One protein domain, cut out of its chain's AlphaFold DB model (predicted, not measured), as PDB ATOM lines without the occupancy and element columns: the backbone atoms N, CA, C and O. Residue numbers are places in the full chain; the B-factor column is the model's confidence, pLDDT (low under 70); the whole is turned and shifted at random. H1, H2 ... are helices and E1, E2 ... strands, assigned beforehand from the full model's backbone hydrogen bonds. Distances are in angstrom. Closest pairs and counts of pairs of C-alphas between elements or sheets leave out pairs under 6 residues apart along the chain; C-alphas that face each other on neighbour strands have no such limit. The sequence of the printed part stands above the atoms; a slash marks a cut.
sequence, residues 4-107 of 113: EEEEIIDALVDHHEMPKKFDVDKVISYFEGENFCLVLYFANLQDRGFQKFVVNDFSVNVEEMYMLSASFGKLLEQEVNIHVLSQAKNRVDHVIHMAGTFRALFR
ATOM      1  N   GLU A   4     157.954 114.605  99.000       82.38
ATOM      2  CA  GLU A   4     158.977 115.420  99.669       82.38
ATOM      3  C   GLU A   4     159.428 114.836 101.021       82.38
ATOM      4  O   GLU A   4     160.602 114.918 101.366       82.38
ATOM      5  N   GLU A   5     158.530 114.223 101.802       85.88
ATOM      6  CA  GLU A   5     158.912 113.590 103.074       85.88
ATOM      7  C   GLU A   5     159.745 112.321 102.858       85.88
ATOM      8  O   GLU A   5     160.663 112.060 103.635       85.88
ATOM      9  N   GLU A   6     159.441 111.548 101.812       90.69
ATOM     10  CA  GLU A   6     160.230 110.372 101.424       90.69
ATOM     11  C   GLU A   6     161.655 110.783 101.040       90.69
ATOM     12  O   GLU A   6     162.615 110.254 101.599       90.69
ATOM     13  N   GLU A   7     161.797 111.818 100.207       92.25
ATOM     14  CA  GLU A   7     163.102 112.369  99.819       92.25
ATOM     15  C   GLU A   7     163.913 112.886 101.021       92.25
ATOM     16  O   GLU A   7     165.138 112.740 101.069       92.25
ATOM     17  N   ILE A   8     163.254 113.485 102.020       93.69
ATOM     18  CA  ILE A   8     163.932 113.930 103.245       93.69
ATOM     19  C   ILE A   8     164.435 112.733 104.054       93.69
ATOM     20  O   ILE A   8     165.562 112.776 104.552       93.69
ATOM     21  N   ILE A   9     163.621 111.687 104.206       92.69
ATOM     22  CA  ILE A   9     163.990 110.491 104.971       92.69
ATOM     23  C   ILE A   9     165.155 109.764 104.302       92.69
ATOM     24  O   ILE A   9     166.122 109.440 104.995       92.69
ATOM     25  N   ASP A  10     165.097 109.564 102.988       93.88
ATOM     26  CA  ASP A  10     166.171 108.914 102.234       93.88
ATOM     27  C   ASP A  10     167.485 109.687 102.397       93.88
ATOM     28  O   ASP A  10     168.500 109.111 102.794       93.88
ATOM     29  N   ALA A  11     167.447 111.018 102.258       94.19
ATOM     30  CA  ALA A  11     168.624 111.851 102.485       94.19
ATOM     31  C   ALA A  11     169.169 111.730 103.923       94.19
ATOM     32  O   ALA A  11     170.379 111.645 104.135       94.19
ATOM     33  N   LEU A  12     168.302 111.691 104.941       95.31
ATOM     34  CA  LEU A  12     168.739 111.502 106.330       95.31
ATOM     35  C   LEU A  12     169.400 110.135 106.556       95.31
ATOM     36  O   LEU A  12     170.341 110.037 107.351       95.31
ATOM     37  N   VAL A  13     168.918 109.086 105.888       95.06
ATOM     38  CA  VAL A  13     169.500 107.741 105.960       95.06
ATOM     39  C   VAL A  13     170.860 107.708 105.266       95.06
ATOM     40  O   VAL A  13     171.834 107.273 105.887       95.06
ATOM     41  N   ASP A  14     170.954 108.229 104.044       95.19
ATOM     42  CA  ASP A  14     172.188 108.234 103.247       95.19
ATOM     43  C   ASP A  14     173.320 109.002 103.947       95.19
ATOM     44  O   ASP A  14     174.477 108.567 103.980       95.19
ATOM     45  N   HIS A  15     172.975 110.105 104.613       94.81
ATOM     46  CA  HIS A  15     173.922 110.909 105.383       94.81
ATOM     47  C   HIS A  15     174.161 110.407 106.817       94.81
ATOM     48  O   HIS A  15     174.946 111.016 107.537       94.81
ATOM     49  N   HIS A  16     173.565 109.281 107.230       93.75
ATOM     50  CA  HIS A  16     173.685 108.705 108.582       93.75
ATOM     51  C   HIS A  16     173.198 109.630 109.715       93.75
ATOM     52  O   HIS A  16     173.608 109.489 110.869       93.75
ATOM     53  N   GLU A  17     172.276 110.540 109.405       95.56
ATOM     54  CA  GLU A  17     171.732 111.540 110.330       95.56
ATOM     55  C   GLU A  17     170.313 111.209 110.819       95.56
ATOM     56  O   GLU A  17     169.705 111.969 111.578       95.56
ATOM     57  N   MET A  18     169.760 110.065 110.401       93.31
ATOM     58  CA  MET A  18     168.424 109.622 110.792       93.31
ATOM     59  C   MET A  18     168.300 109.490 112.324       93.31
ATOM     60  O   MET A  18     169.005 108.682 112.945       93.31
ATOM     61  N   PRO A  19     167.380 110.230 112.974       90.44
ATOM     62  CA  PRO A  19     167.163 110.107 114.407       90.44
ATOM     63  C   PRO A  19     166.723 108.696 114.798       90.44
ATOM     64  O   PRO A  19     165.846 108.095 114.185       90.44
ATOM     65  N   LYS A  20     167.262 108.185 115.908       88.81
ATOM     66  CA  LYS A  20     166.845 106.880 116.458       88.81
ATOM     67  C   LYS A  20     165.430 106.894 117.046       88.81
ATOM     68  O   LYS A  20     164.842 105.834 117.243       88.81
ATOM     69  N   LYS A  21     164.929 108.076 117.417       89.50
ATOM     70  CA  LYS A  21     163.615 108.290 118.036       89.50
ATOM     71  C   LYS A  21     162.996 109.599 117.546       89.50
ATOM     72  O   LYS A  21     163.705 110.594 117.393       89.50
ATOM     73  N   PHE A  22     161.676 109.564 117.382       87.38
ATOM     74  CA  PHE A  22     160.821 110.635 116.852       87.38
ATOM     75  C   PHE A  22     159.779 111.106 117.880       87.38
ATOM     76  O   PHE A  22     158.689 111.558 117.536       87.38
ATOM     77  N   ASP A  23     160.110 110.939 119.160       88.81
ATOM     78  CA  ASP A  23     159.290 111.275 120.323       88.81
ATOM     79  C   ASP A  23     159.315 112.768 120.678       88.81
ATOM     80  O   ASP A  23     158.426 113.246 121.377       88.81
ATOM     81  N   VAL A  24     160.316 113.499 120.190       89.69
ATOM     82  CA  VAL A  24     160.501 114.935 120.417       89.69
ATOM     83  C   VAL A  24     160.985 115.613 119.144       89.69
ATOM     84  O   VAL A  24     161.579 114.952 118.285       89.69
ATOM     85  N   ASP A  25     160.773 116.924 119.055       92.62
ATOM     86  CA  ASP A  25     161.248 117.738 117.940       92.62
ATOM     87  C   ASP A  25     162.763 117.596 117.752       92.62
ATOM     88  O   ASP A  25     163.520 117.424 118.720       92.62
ATOM     89  N   LYS A  26     163.218 117.667 116.499       94.31
ATOM     90  CA  LYS A  26     164.638 117.541 116.149       94.31
ATOM     91  C   LYS A  26     165.068 118.636 115.189       94.31
ATOM     92  O   LYS A  26     164.346 118.980 114.261       94.31
ATOM     93  N   VAL A  27     166.299 119.099 115.386       96.12
ATOM     94  CA  VAL A  27     167.049 119.913 114.427       96.12
ATOM     95  C   VAL A  27     168.265 119.120 113.984       96.12
ATOM     96  O   VAL A  27     169.170 118.837 114.779       96.12
ATOM     97  N   ILE A  28     168.282 118.761 112.712       96.44
ATOM     98  CA  ILE A  28     169.299 117.918 112.095       96.44
ATOM     99  C   ILE A  28     169.950 118.739 110.991       96.44
ATOM    100  O   ILE A  28     169.268 119.476 110.286       96.44
ATOM    101  N   SER A  29     171.267 118.646 110.838       96.31
ATOM    102  CA  SER A  29     171.945 119.309 109.729       96.31
ATOM    103  C   SER A  29     173.050 118.438 109.181       96.31
ATOM    104  O   SER A  29     173.780 117.839 109.964       96.31
ATOM    105  N   TYR A  30     173.219 118.460 107.870       96.00
ATOM    106  CA  TYR A  30     174.288 117.769 107.165       96.00
ATOM    107  C   TYR A  30     174.772 118.604 105.986       96.00
ATOM    108  O   TYR A  30     174.197 119.646 105.660       96.00
ATOM    109  N   PHE A  31     175.843 118.133 105.360       94.00
ATOM    110  CA  PHE A  31     176.395 118.728 104.155       94.00
ATOM    111  C   PHE A  31     176.260 117.748 102.996       94.00
ATOM    112  O   PHE A  31     176.601 116.570 103.128       94.00
ATOM    113  N   GLU A  32     175.790 118.250 101.862       93.56
ATOM    114  CA  GLU A  32     175.739 117.516 100.601       93.56
ATOM    115  C   GLU A  32     176.649 118.237  99.606       93.56
ATOM    116  O   GLU A  32     176.314 119.293  99.066       93.56
ATOM    117  N   GLY A  33     177.870 117.719  99.447       92.75
ATOM    118  CA  GLY A  33     178.935 118.450  98.766       92.75
ATOM    119  C   GLY A  33     179.251 119.764  99.488       92.75
ATOM    120  O   GLY A  33     179.753 119.756 100.609       92.75
ATOM    121  N   GLU A  34     178.952 120.887  98.834       94.56
ATOM    122  CA  GLU A  34     179.174 122.246  99.354       94.56
ATOM    123  C   GLU A  34     177.883 122.905  99.866       94.56
ATOM    124  O   GLU A  34     177.902 124.058 100.299       94.56
ATOM    125  N   ASN A  35     176.758 122.186  99.826       96.25
ATOM    126  CA  ASN A  35     175.464 122.677 100.282       96.25
ATOM    127  C   ASN A  35     175.293 122.434 101.779       96.25
ATOM    128  O   ASN A  35     175.721 121.406 102.310       96.25
ATOM    129  N   PHE A  36     174.616 123.361 102.452       97.25
ATOM    130  CA  PHE A  36     174.157 123.168 103.822       97.25
ATOM    131  C   PHE A  36     172.688 122.754 103.818       97.25
ATOM    132  O   PHE A  36     171.835 123.479 103.304       97.25
ATOM    133  N   CYS A  37     172.394 121.609 104.430       97.62
ATOM    134  CA  CYS A  37     171.046 121.079 104.575       97.62
ATOM    135  C   CYS A  37     170.634 121.123 106.048       97.62
ATOM    136  O   CYS A  37     171.340 120.605 106.915       97.62
ATOM    137  N   LEU A  38     169.468 121.700 106.328       97.94
ATOM    138  CA  LEU A  38     168.862 121.754 107.655       97.94
ATOM    139  C   LEU A  38     167.485 121.099 107.601       97.94
ATOM    140  O   LEU A  38     166.635 121.510 106.819       97.94
ATOM    141  N   VAL A  39     167.257 120.105 108.450       96.94
ATOM    142  CA  VAL A  39     165.977 119.415 108.580       96.94
ATOM    143  C   VAL A  39     165.420 119.651 109.975       96.94
ATOM    144  O   VAL A  39     166.090 119.406 110.982       96.94
ATOM    145  N   LEU A  40     164.177 120.116 110.026       95.31
ATOM    146  CA  LEU A  40     163.369 120.197 111.230       95.31
ATOM    147  C   LEU A  40     162.387 119.029 111.223       95.31
ATOM    148  O   LEU A  40     161.745 118.766 110.208       95.31
ATOM    149  N   TYR A  41     162.274 118.341 112.351       93.81
ATOM    150  CA  TYR A  41     161.210 117.377 112.599       93.81
ATOM    151  C   TYR A  41     160.353 117.886 113.751       93.81
ATOM    152  O   TYR A  41     160.889 118.184 114.823       93.81
ATOM    153  N   PHE A  42     159.045 117.944 113.532       92.06
ATOM    154  CA  PHE A  42     158.047 118.312 114.531       92.06
ATOM    155  C   PHE A  42     157.341 117.036 114.999       92.06
ATOM    156  O   PHE A  42     156.796 116.282 114.190       92.06
ATOM    157  N   ALA A  43     157.383 116.742 116.299       90.06
ATOM    158  CA  ALA A  43     156.851 115.490 116.848       90.06
ATOM    159  C   ALA A  43     155.369 115.582 117.242       90.06
ATOM    160  O   ALA A  43     154.667 114.556 117.315       90.06
ATOM    161  N   ASN A  44     154.904 116.802 117.516       87.88
ATOM    162  CA  ASN A  44     153.542 117.094 117.936       87.88
ATOM    163  C   ASN A  44     152.543 116.702 116.837       87.88
ATOM    164  O   ASN A  44     152.775 116.897 115.657       87.88
ATOM    165  N   LEU A  45     151.433 116.071 117.226       81.31
ATOM    166  CA  LEU A  45     150.467 115.476 116.299       81.31
ATOM    167  C   LEU A  45     149.760 116.496 115.399       81.31
ATOM    168  O   LEU A  45     149.284 116.110 114.337       81.31
ATOM    169  N   GLN A  46     149.648 117.754 115.827       83.25
ATOM    170  CA  GLN A  46     148.929 118.785 115.073       83.25
ATOM    171  C   GLN A  46     149.716 119.301 113.861       83.25
ATOM    172  O   GLN A  46     149.110 119.697 112.871       83.25
ATOM    173  N   ASP A  47     151.042 119.264 113.934       82.38
ATOM    174  CA  ASP A  47     151.981 119.794 112.944       82.38
ATOM    175  C   ASP A  47     153.106 118.798 112.629       82.38
ATOM    176  O   ASP A  47     154.179 119.176 112.163       82.38
ATOM    177  N   ARG A  48     152.855 117.506 112.876       88.19
ATOM    178  CA  ARG A  48     153.847 116.449 112.682       88.19
ATOM    179  C   ARG A  48     154.319 116.425 111.242       88.19
ATOM    180  O   ARG A  48     153.509 116.289 110.329       88.19
ATOM    181  N   GLY A  49     155.632 116.401 111.072       90.12
ATOM    182  CA  GLY A  49     156.239 116.220 109.766       90.12
ATOM    183  C   GLY A  49     157.672 116.708 109.730       90.12
ATOM    184  O   GLY A  49     158.260 117.086 110.751       90.12
ATOM    185  N   PHE A  50     158.217 116.684 108.522       92.25
ATOM    186  CA  PHE A  50     159.544 117.196 108.231       92.25
ATOM    187  C   PHE A  50     159.472 118.507 107.461       92.25
ATOM    188  O   PHE A  50     158.603 118.711 106.618       92.25
ATOM    189  N   GLN A  51     160.451 119.367 107.708       92.75
ATOM    190  CA  GLN A  51     160.712 120.539 106.890       92.75
ATOM    191  C   GLN A  51     162.206 120.612 106.595       92.75
ATOM    192  O   GLN A  51     163.019 120.590 107.517       92.75
ATOM    193  N   LYS A  52     162.574 120.699 105.315       95.12
ATOM    194  CA  LYS A  52     163.967 120.796 104.869       95.12
ATOM    195  C   LYS A  52     164.241 122.173 104.273       95.12
ATOM    196  O   LYS A  52     163.463 122.682 103.474       95.12
ATOM    197  N   PHE A  53     165.377 122.742 104.646       96.31
ATOM    198  CA  PHE A  53     165.958 123.942 104.061       96.31
ATOM    199  C   PHE A  53     167.316 123.579 103.472       96.31
ATOM    200  O   PHE A  53     168.083 122.834 104.086       96.31
ATOM    201  N   VAL A  54     167.614 124.117 102.295       96.25
ATOM    202  CA  VAL A  54     168.898 123.923 101.622       96.25
ATOM    203  C   VAL A  54     169.444 125.288 101.246       96.25
ATOM    204  O   VAL A  54     168.747 126.070 100.604       96.25
ATOM    205  N   VAL A  55     170.684 125.557 101.643       96.81
ATOM    206  CA  VAL A  55     171.452 126.703 101.158       96.81
ATOM    207  C   VAL A  55     172.559 126.165 100.269       96.81
ATOM    208  O   VAL A  55     173.459 125.454 100.730       96.81
ATOM    209  N   ASN A  56     172.448 126.466  98.979       95.69
ATOM    210  CA  ASN A  56     173.384 125.973  97.982       95.69
ATOM    211  C   ASN A  56     174.709 126.703  98.123       95.69
ATOM    212  O   ASN A  56     174.713 127.926  98.244       95.69
ATOM    213  N   ASP A  57     175.817 125.967  98.088       93.75
ATOM    214  CA  ASP A  57     177.158 126.539  98.230       93.75
ATOM    215  C   ASP A  57     177.235 127.584  99.365       93.75
ATOM    216  O   ASP A  57     177.618 128.744  99.191       93.75
ATOM    217  N   PHE A  58     176.795 127.188 100.559       94.19
ATOM    218  CA  PHE A  58     176.582 128.128 101.665       94.19
ATOM    219  C   PHE A  58     177.854 128.895 102.055       94.19
ATOM    220  O   PHE A  58     177.781 129.980 102.627       94.19
ATOM    221  N   SER A  59     179.028 128.321 101.764       92.25
ATOM    222  CA  SER A  59     180.331 128.910 102.077       92.25
ATOM    223  C   SER A  59     180.626 130.185 101.281       92.25
ATOM    224  O   SER A  59     181.420 131.012 101.734       92.25
ATOM    225  N   VAL A  60     179.993 130.348 100.112       91.25
ATOM    226  CA  VAL A  60     180.044 131.583  99.314       91.25
ATOM    227  C   VAL A  60     178.742 132.373  99.425       91.25
ATOM    228  O   VAL A  60     178.785 133.600  99.432       91.25
ATOM    229  N   ASN A  61     177.608 131.692  99.610       91.50
ATOM    230  CA  ASN A  61     176.283 132.298  99.760       91.50
ATOM    231  C   ASN A  61     175.918 132.521 101.236       91.50
ATOM    232  O   ASN A  61     174.827 132.184 101.695       91.50
ATOM    233  N   VAL A  62     176.838 133.103 102.012       93.06
ATOM    234  CA  VAL A  62     176.640 133.316 103.459       93.06
ATOM    235  C   VAL A  62     175.459 134.258 103.732       93.06
ATOM    236  O   VAL A  62     174.784 134.133 104.752       93.06
ATOM    237  N   GLU A  63     175.147 135.166 102.805       94.81
ATOM    238  CA  GLU A  63     173.965 136.030 102.898       94.81
ATOM    239  C   GLU A  63     172.657 135.222 102.979       94.81
ATOM    240  O   GLU A  63     171.792 135.530 103.799       94.81
ATOM    241  N   GLU A  64     172.534 134.132 102.217       96.06
ATOM    242  CA  GLU A  64     171.370 133.238 102.282       96.06
ATOM    243  C   GLU A  64     171.255 132.545 103.643       96.06
ATOM    244  O   GLU A  64     170.153 132.387 104.176       96.06
ATOM    245  N   MET A  65     172.388 132.217 104.269       96.56
ATOM    246  CA  MET A  65     172.406 131.700 105.638       96.56
ATOM    247  C   MET A  65     171.902 132.747 106.642       96.56
ATOM    248  O   MET A  65     171.101 132.418 107.522       96.56
ATOM    249  N   TYR A  66     172.318 134.012 106.508       97.12
ATOM    250  CA  TYR A  66     171.796 135.102 107.343       97.12
ATOM    251  C   TYR A  66     170.290 135.300 107.145       97.12
ATOM    252  O   TYR A  66     169.564 135.475 108.128       97.12
ATOM    253  N   MET A  67     169.799 135.218 105.904       96.75
ATOM    254  CA  MET A  67     168.365 135.293 105.602       96.75
ATOM    255  C   MET A  67     167.582 134.144 106.245       96.75
ATOM    256  O   MET A  67     166.510 134.373 106.817       96.75
ATOM    257  N   LEU A  68     168.124 132.924 106.219       96.31
ATOM    258  CA  LEU A  68     167.521 131.768 106.879       96.31
ATOM    259  C   LEU A  68     167.467 131.956 108.406       96.31
ATOM    260  O   LEU A  68     166.408 131.787 109.012       96.31
ATOM    261  N   SER A  69     168.570 132.389 109.028       96.69
ATOM    262  CA  SER A  69     168.618 132.685 110.471       96.69
ATOM    263  C   SER A  69     167.625 133.783 110.876       96.69
ATOM    264  O   SER A  69     166.881 133.638 111.852       96.69
ATOM    265  N   ALA A  70     167.542 134.862 110.093       95.81
ATOM    266  CA  ALA A  70     166.589 135.947 110.318       95.81
ATOM    267  C   ALA A  70     165.132 135.482 110.170       95.81
ATOM    268  O   ALA A  70     164.263 135.920 110.926       95.81
ATOM    269  N   SER A  71     164.862 134.570 109.233       94.81
ATOM    270  CA  SER A  71     163.531 133.986 109.044       94.81
ATOM    271  C   SER A  71     163.095 133.187 110.271       94.81
ATOM    272  O   SER A  71     161.970 133.367 110.736       94.81
ATOM    273  N   PHE A  72     163.990 132.397 110.875       94.81
ATOM    274  CA  PHE A  72     163.699 131.747 112.157       94.81
ATOM    275  C   PHE A  72     163.465 132.757 113.284       94.81
ATOM    276  O   PHE A  72     162.557 132.557 114.085       94.81
ATOM    277  N   GLY A  73     164.208 133.868 113.314       92.81
ATOM    278  CA  GLY A  73     163.957 134.975 114.246       92.81
ATOM    279  C   GLY A  73     162.528 135.521 114.155       92.81
ATOM    280  O   GLY A  73     161.850 135.629 115.170       92.81
ATOM    281  N   LYS A  74     162.036 135.776 112.939       92.56
ATOM    282  CA  LYS A  74     160.658 136.246 112.715       92.56
ATOM    283  C   LYS A  74     159.602 135.205 113.085       92.56
ATOM    284  O   LYS A  74     158.542 135.560 113.584       92.56
ATOM    285  N   LEU A  75     159.869 133.922 112.839       90.19
ATOM    286  CA  LEU A  75     158.954 132.848 113.234       90.19
ATOM    287  C   LEU A  75     158.904 132.677 114.760       90.19
ATOM    288  O   LEU A  75     157.841 132.398 115.305       90.19
ATOM    289  N   LEU A  76     160.016 132.911 115.462       90.88
ATOM    290  CA  LEU A  76     160.057 132.907 116.926       90.88
ATOM    291  C   LEU A  76     159.180 134.002 117.547       90.88
ATOM    292  O   LEU A  76     158.591 133.770 118.599       90.88
ATOM    293  N   GLU A  77     159.040 135.158 116.890       91.00
ATOM    294  CA  GLU A  77     158.132 136.235 117.325       91.00
ATOM    295  C   GLU A  77     156.651 135.818 117.293       91.00
ATOM    296  O   GLU A  77     155.824 136.442 117.952       91.00
ATOM    297  N   GLN A  78     156.306 134.754 116.557       88.00
ATOM    298  CA  GLN A  78     154.946 134.203 116.503       88.00
ATOM    299  C   GLN A  78     154.654 133.218 117.649       88.00
ATOM    300  O   GLN A  78     153.547 132.693 117.724       88.00
ATOM    301  N   GLU A  79     155.630 132.952 118.526       81.88
ATOM    302  CA  GLU A  79     155.536 132.069 119.703       81.88
ATOM    303  C   GLU A  79     155.142 130.604 119.412       81.88
ATOM    304  O   GLU A  79     154.837 129.833 120.324       81.88
ATOM    305  N   VAL A  80     155.218 130.170 118.152       77.19
ATOM    306  CA  VAL A  80     154.986 128.778 117.742       77.19
ATOM    307  C   VAL A  80     156.320 128.040 117.657       77.19
ATOM    308  O   VAL A  80     157.301 128.590 117.167       77.19
ATOM    309  N   ASN A  81     156.375 126.786 118.118       83.94
ATOM    310  CA  ASN A  81     157.539 125.900 117.945       83.94
ATOM    311  C   ASN A  81     158.877 126.510 118.416       83.94
ATOM    312  O   ASN A  81     159.946 126.240 117.865       83.94
ATOM    313  N   ILE A  82     158.819 127.313 119.487       87.31
ATOM    314  CA  ILE A  82     159.931 128.140 119.985       87.31
ATOM    315  C   ILE A  82     161.217 127.330 120.167       87.31
ATOM    316  O   ILE A  82     162.304 127.779 119.805       87.31
ATOM    317  N   HIS A  83     161.110 126.125 120.729       88.38
ATOM    318  CA  HIS A  83     162.284 125.323 121.050       88.38
ATOM    319  C   HIS A  83     163.044 124.869 119.798       88.38
ATOM    320  O   HIS A  83     164.249 125.109 119.692       88.38
ATOM    321  N   VAL A  84     162.348 124.257 118.836       91.81
ATOM    322  CA  VAL A  84     162.964 123.749 117.601       91.81
ATOM    323  C   VAL A  84     163.452 124.893 116.712       91.81
ATOM    324  O   VAL A  84     164.559 124.815 116.186       91.81
ATOM    325  N   LEU A  85     162.715 126.005 116.629       93.06
ATOM    326  CA  LEU A  85     163.133 127.178 115.855       93.06
ATOM    327  C   LEU A  85     164.351 127.885 116.465       93.06
ATOM    328  O   LEU A  85     165.246 128.311 115.737       93.06
ATOM    329  N   SER A  86     164.441 127.962 117.796       94.00
ATOM    330  CA  SER A  86     165.617 128.515 118.482       94.00
ATOM    331  C   SER A  86     166.857 127.650 118.245       94.00
ATOM    332  O   SER A  86     167.930 128.159 117.915       94.00
ATOM    333  N   GLN A  87     166.710 126.323 118.324       95.31
ATOM    334  CA  GLN A  87     167.793 125.397 117.991       95.31
ATOM    335  C   GLN A  87     168.210 125.486 116.516       95.31
ATOM    336  O   GLN A  87     169.407 125.476 116.226       95.31
ATOM    337  N   ALA A  88     167.245 125.607 115.602       96.62
ATOM    338  CA  ALA A  88     167.481 125.771 114.171       96.62
ATOM    339  C   ALA A  88     168.293 127.034 113.893       96.62
ATOM    340  O   ALA A  88     169.348 126.964 113.261       96.62
ATOM    341  N   LYS A  89     167.862 128.167 114.457       97.00
ATOM    342  CA  LYS A  89     168.572 129.439 114.353       97.00
ATOM    343  C   LYS A  89     170.012 129.327 114.856       97.00
ATOM    344  O   LYS A  89     170.939 129.655 114.122       97.00
ATOM    345  N   ASN A  90     170.209 128.792 116.063       96.44
ATOM    346  CA  ASN A  90     171.544 128.628 116.644       96.44
ATOM    347  C   ASN A  90     172.448 127.722 115.792       96.44
ATOM    348  O   ASN A  90     173.646 127.976 115.676       96.44
ATOM    349  N   ARG A  91     171.886 126.670 115.177       97.12
ATOM    350  CA  ARG A  91     172.630 125.796 114.260       97.12
ATOM    351  C   ARG A  91     173.097 126.560 113.024       97.12
ATOM    352  O   ARG A  91     174.262 126.429 112.658       97.12
ATOM    353  N   VAL A  92     172.217 127.351 112.410       97.19
ATOM    354  CA  VAL A  92     172.556 128.181 111.242       97.19
ATOM    355  C   VAL A  92     173.624 129.211 111.603       97.19
ATOM    356  O   VAL A  92     174.632 129.297 110.907       97.19
ATOM    357  N   ASP A  93     173.465 129.920 112.723       97.19
ATOM    358  CA  ASP A  93     174.437 130.915 113.195       97.19
ATOM    359  C   ASP A  93     175.828 130.302 113.409       97.19
ATOM    360  O   ASP A  93     176.840 130.867 112.996       97.19
ATOM    361  N   HIS A  94     175.896 129.100 113.987       96.56
ATOM    362  CA  HIS A  94     177.163 128.390 114.152       96.56
ATOM    363  C   HIS A  94     177.836 128.077 112.805       96.56
ATOM    364  O   HIS A  94     179.045 128.252 112.659       96.56
ATOM    365  N   VAL A  95     177.065 127.645 111.802       96.38
ATOM    366  CA  VAL A  95     177.603 127.347 110.464       96.38
ATOM    367  C   VAL A  95     178.037 128.619 109.736       96.38
ATOM    368  O   VAL A  95     179.081 128.601 109.085       96.38
ATOM    369  N   ILE A  96     177.321 129.736 109.905       96.44
ATOM    370  CA  ILE A  96     177.745 131.061 109.422       96.44
ATOM    371  C   ILE A  96     179.133 131.406 109.972       96.44
ATOM    372  O   ILE A  96     180.031 131.758 109.208       96.44
ATOM    373  N   HIS A  97     179.347 131.246 111.281       95.31
ATOM    374  CA  HIS A  97     180.653 131.501 111.896       95.31
ATOM    375  C   HIS A  97     181.760 130.571 111.374       95.31
ATOM    376  O   HIS A  97     182.931 130.951 111.370       95.31
ATOM    377  N   MET A  98     181.403 129.380 110.893       94.44
ATOM    378  CA  MET A  98     182.327 128.431 110.270       94.44
ATOM    379  C   MET A  98     182.490 128.611 108.754       94.44
ATOM    380  O   MET A  98     183.302 127.900 108.156       94.44
ATOM    381  N   ALA A  99     181.765 129.530 108.107       92.81
ATOM    382  CA  ALA A  99     181.739 129.635 106.647       92.81
ATOM    383  C   ALA A  99     183.141 129.826 106.042       92.81
ATOM    384  O   ALA A  99     183.482 129.168 105.061       92.81
ATOM    385  N   GLY A 100     183.999 130.633 106.679       91.19
ATOM    386  CA  GLY A 100     185.395 130.809 106.259       91.19
ATOM    387  C   GLY A 100     186.221 129.518 106.327       91.19
ATOM    388  O   GLY A 100     187.008 129.232 105.423       91.19
ATOM    389  N   THR A 101     186.002 128.686 107.349       92.56
ATOM    390  CA  THR A 101     186.646 127.367 107.460       92.56
ATOM    391  C   THR A 101     186.195 126.443 106.334       92.56
ATOM    392  O   THR A 101     187.035 125.833 105.675       92.56
ATOM    393  N   PHE A 102     184.891 126.370 106.067       92.38
ATOM    394  CA  PHE A 102     184.359 125.546 104.980       92.38
ATOM    395  C   PHE A 102     184.839 126.008 103.610       92.38
ATOM    396  O   PHE A 102     185.276 125.195 102.806       92.38
ATOM    397  N   ARG A 103     184.869 127.317 103.377       90.56
ATOM    398  CA  ARG A 103     185.416 127.912 102.159       90.56
ATOM    399  C   ARG A 103     186.867 127.487 101.909       90.56
ATOM    400  O   ARG A 103     187.215 127.107 100.790       90.56
ATOM    401  N   ALA A 104     187.702 127.503 102.951       90.38
ATOM    402  CA  ALA A 104     189.079 127.026 102.871       90.38
ATOM    403  C   ALA A 104     189.151 125.510 102.600       90.38
ATOM    404  O   ALA A 104     189.932 125.076 101.750       90.38
ATOM    405  N   LEU A 105     188.308 124.711 103.266       90.62
ATOM    406  CA  LEU A 105     188.200 123.261 103.038       90.62
ATOM    407  C   LEU A 105     187.792 122.933 101.594       90.62
ATOM    408  O   LEU A 105     188.382 122.047 100.976       90.62
ATOM    409  N   PHE A 106     186.860 123.699 101.028       89.88
ATOM    410  CA  PHE A 106     186.414 123.595  99.636       89.88
ATOM    411  C   PHE A 106     187.396 124.223  98.632       89.88
ATOM    412  O   PHE A 106     187.133 124.252  97.433       89.88
ATOM    413  N   ARG A 107     188.561 124.704  99.095       87.12
ATOM    414  CA  ARG A 107     189.615 125.329  98.273       87.12
ATOM    415  C   ARG A 107     189.120 126.525  97.457       87.12
ATOM    416  O   ARG A 107     189.643 126.810  96.375       87.12
TER     417      ARG A 107
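AT A GLANCE: This is residues 4 to 107 of the 113 residues of an uncharacterized protein of Runella sp (UniProt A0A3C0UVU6). A twisted sheet of three strands forms the middle layer, with the helical hairpin H2 and H3 over one face and the short helix H1 running slantwise over the other. H3 covers the E1 side of the sheet, H2 meets the E3 side with its residues 62 to 68, and the short H4 follows H3 past the sheet. The printed part has 104 residues, with four named helices and three named strands in the order H1 E1 E2 E3 H2 H3 H4; the sheet, E1 - E2 - E3, is antiparallel throughout. The class is mixed, helices and strands, and the whole is compact, with a radius of gyration of the C-alphas of 13.9 A and spans of 44 by 33 by 20 A.

HOW THE PARTS SIT: Begin with the sheet: E1, residues 26 to 32, E2, residues 35 to 42, and E3, residues 49 to 55, form a meander, each strand the antiparallel neighbour of the one before. In the hairpin E1 and E2, at 160 degrees, look for N 28 and O 39, 2.9 A apart and within hydrogen-bond range. In the hairpin E2 and E3, at 162 degrees, N 40 and O 51 are within range at 2.8 A. H3, residues 82 to 97, is on the sheet at a height of 9.2 A; it lies over E1 and runs along the strands, at 22 degrees to E1 on the local plane. Their closest C-alphas are those of Val 27 and Ala 88, 5.9 A apart. H2, residues 62 to 76, is on the sheet too, its closest C-alphas to E3 being those of Glu 64 and Val 55, 6.6 A apart. H2 and H3 touch at a shallow tilt of 17 degrees, opposite ways, closest at the C-alphas of Ser 69 and Lys 89, 5.1 A. H1, residues 4 to 14, is on the face opposite to H3 at a height of 8.1 A, over E3 and, only just, with 3 C-alphas, over E2. Its closest C-alphas to E3 are those of Glu 5 and Phe 50, 6.3 A apart. It runs slantwise to the strands, at 57 degrees to E3 on the local plane, only just short of across. H4, residues 99 to 105, is not on the sheet; it meets H3 only through their link. In H1, H2, H3 and H4 every O i to N i+4 pair is within hydrogen-bond range.

IN THESE COORDINATES: Find C-alpha 4 at (158.977, 115.420, 99.669), where H1 begins its 15.5 A. E1 measures 19.1 A, E2 22.9 A and E3 20.4 A. H2 runs 21.4 A, and H3, from C-alpha 82 at (159.931, 128.140, 119.985), runs 22.5 A. H4 ends at C-alpha 105, (188.200, 123.261, 103.038).

THE WHOLE: Look for the two C-alphas farthest apart at Gln 46 and Arg 107, 44.5 A. The link from H1 to E1, 11 residues, is long. The printed part has no cut; its mean pLDDT is 92.7, and no printed residue is under 70.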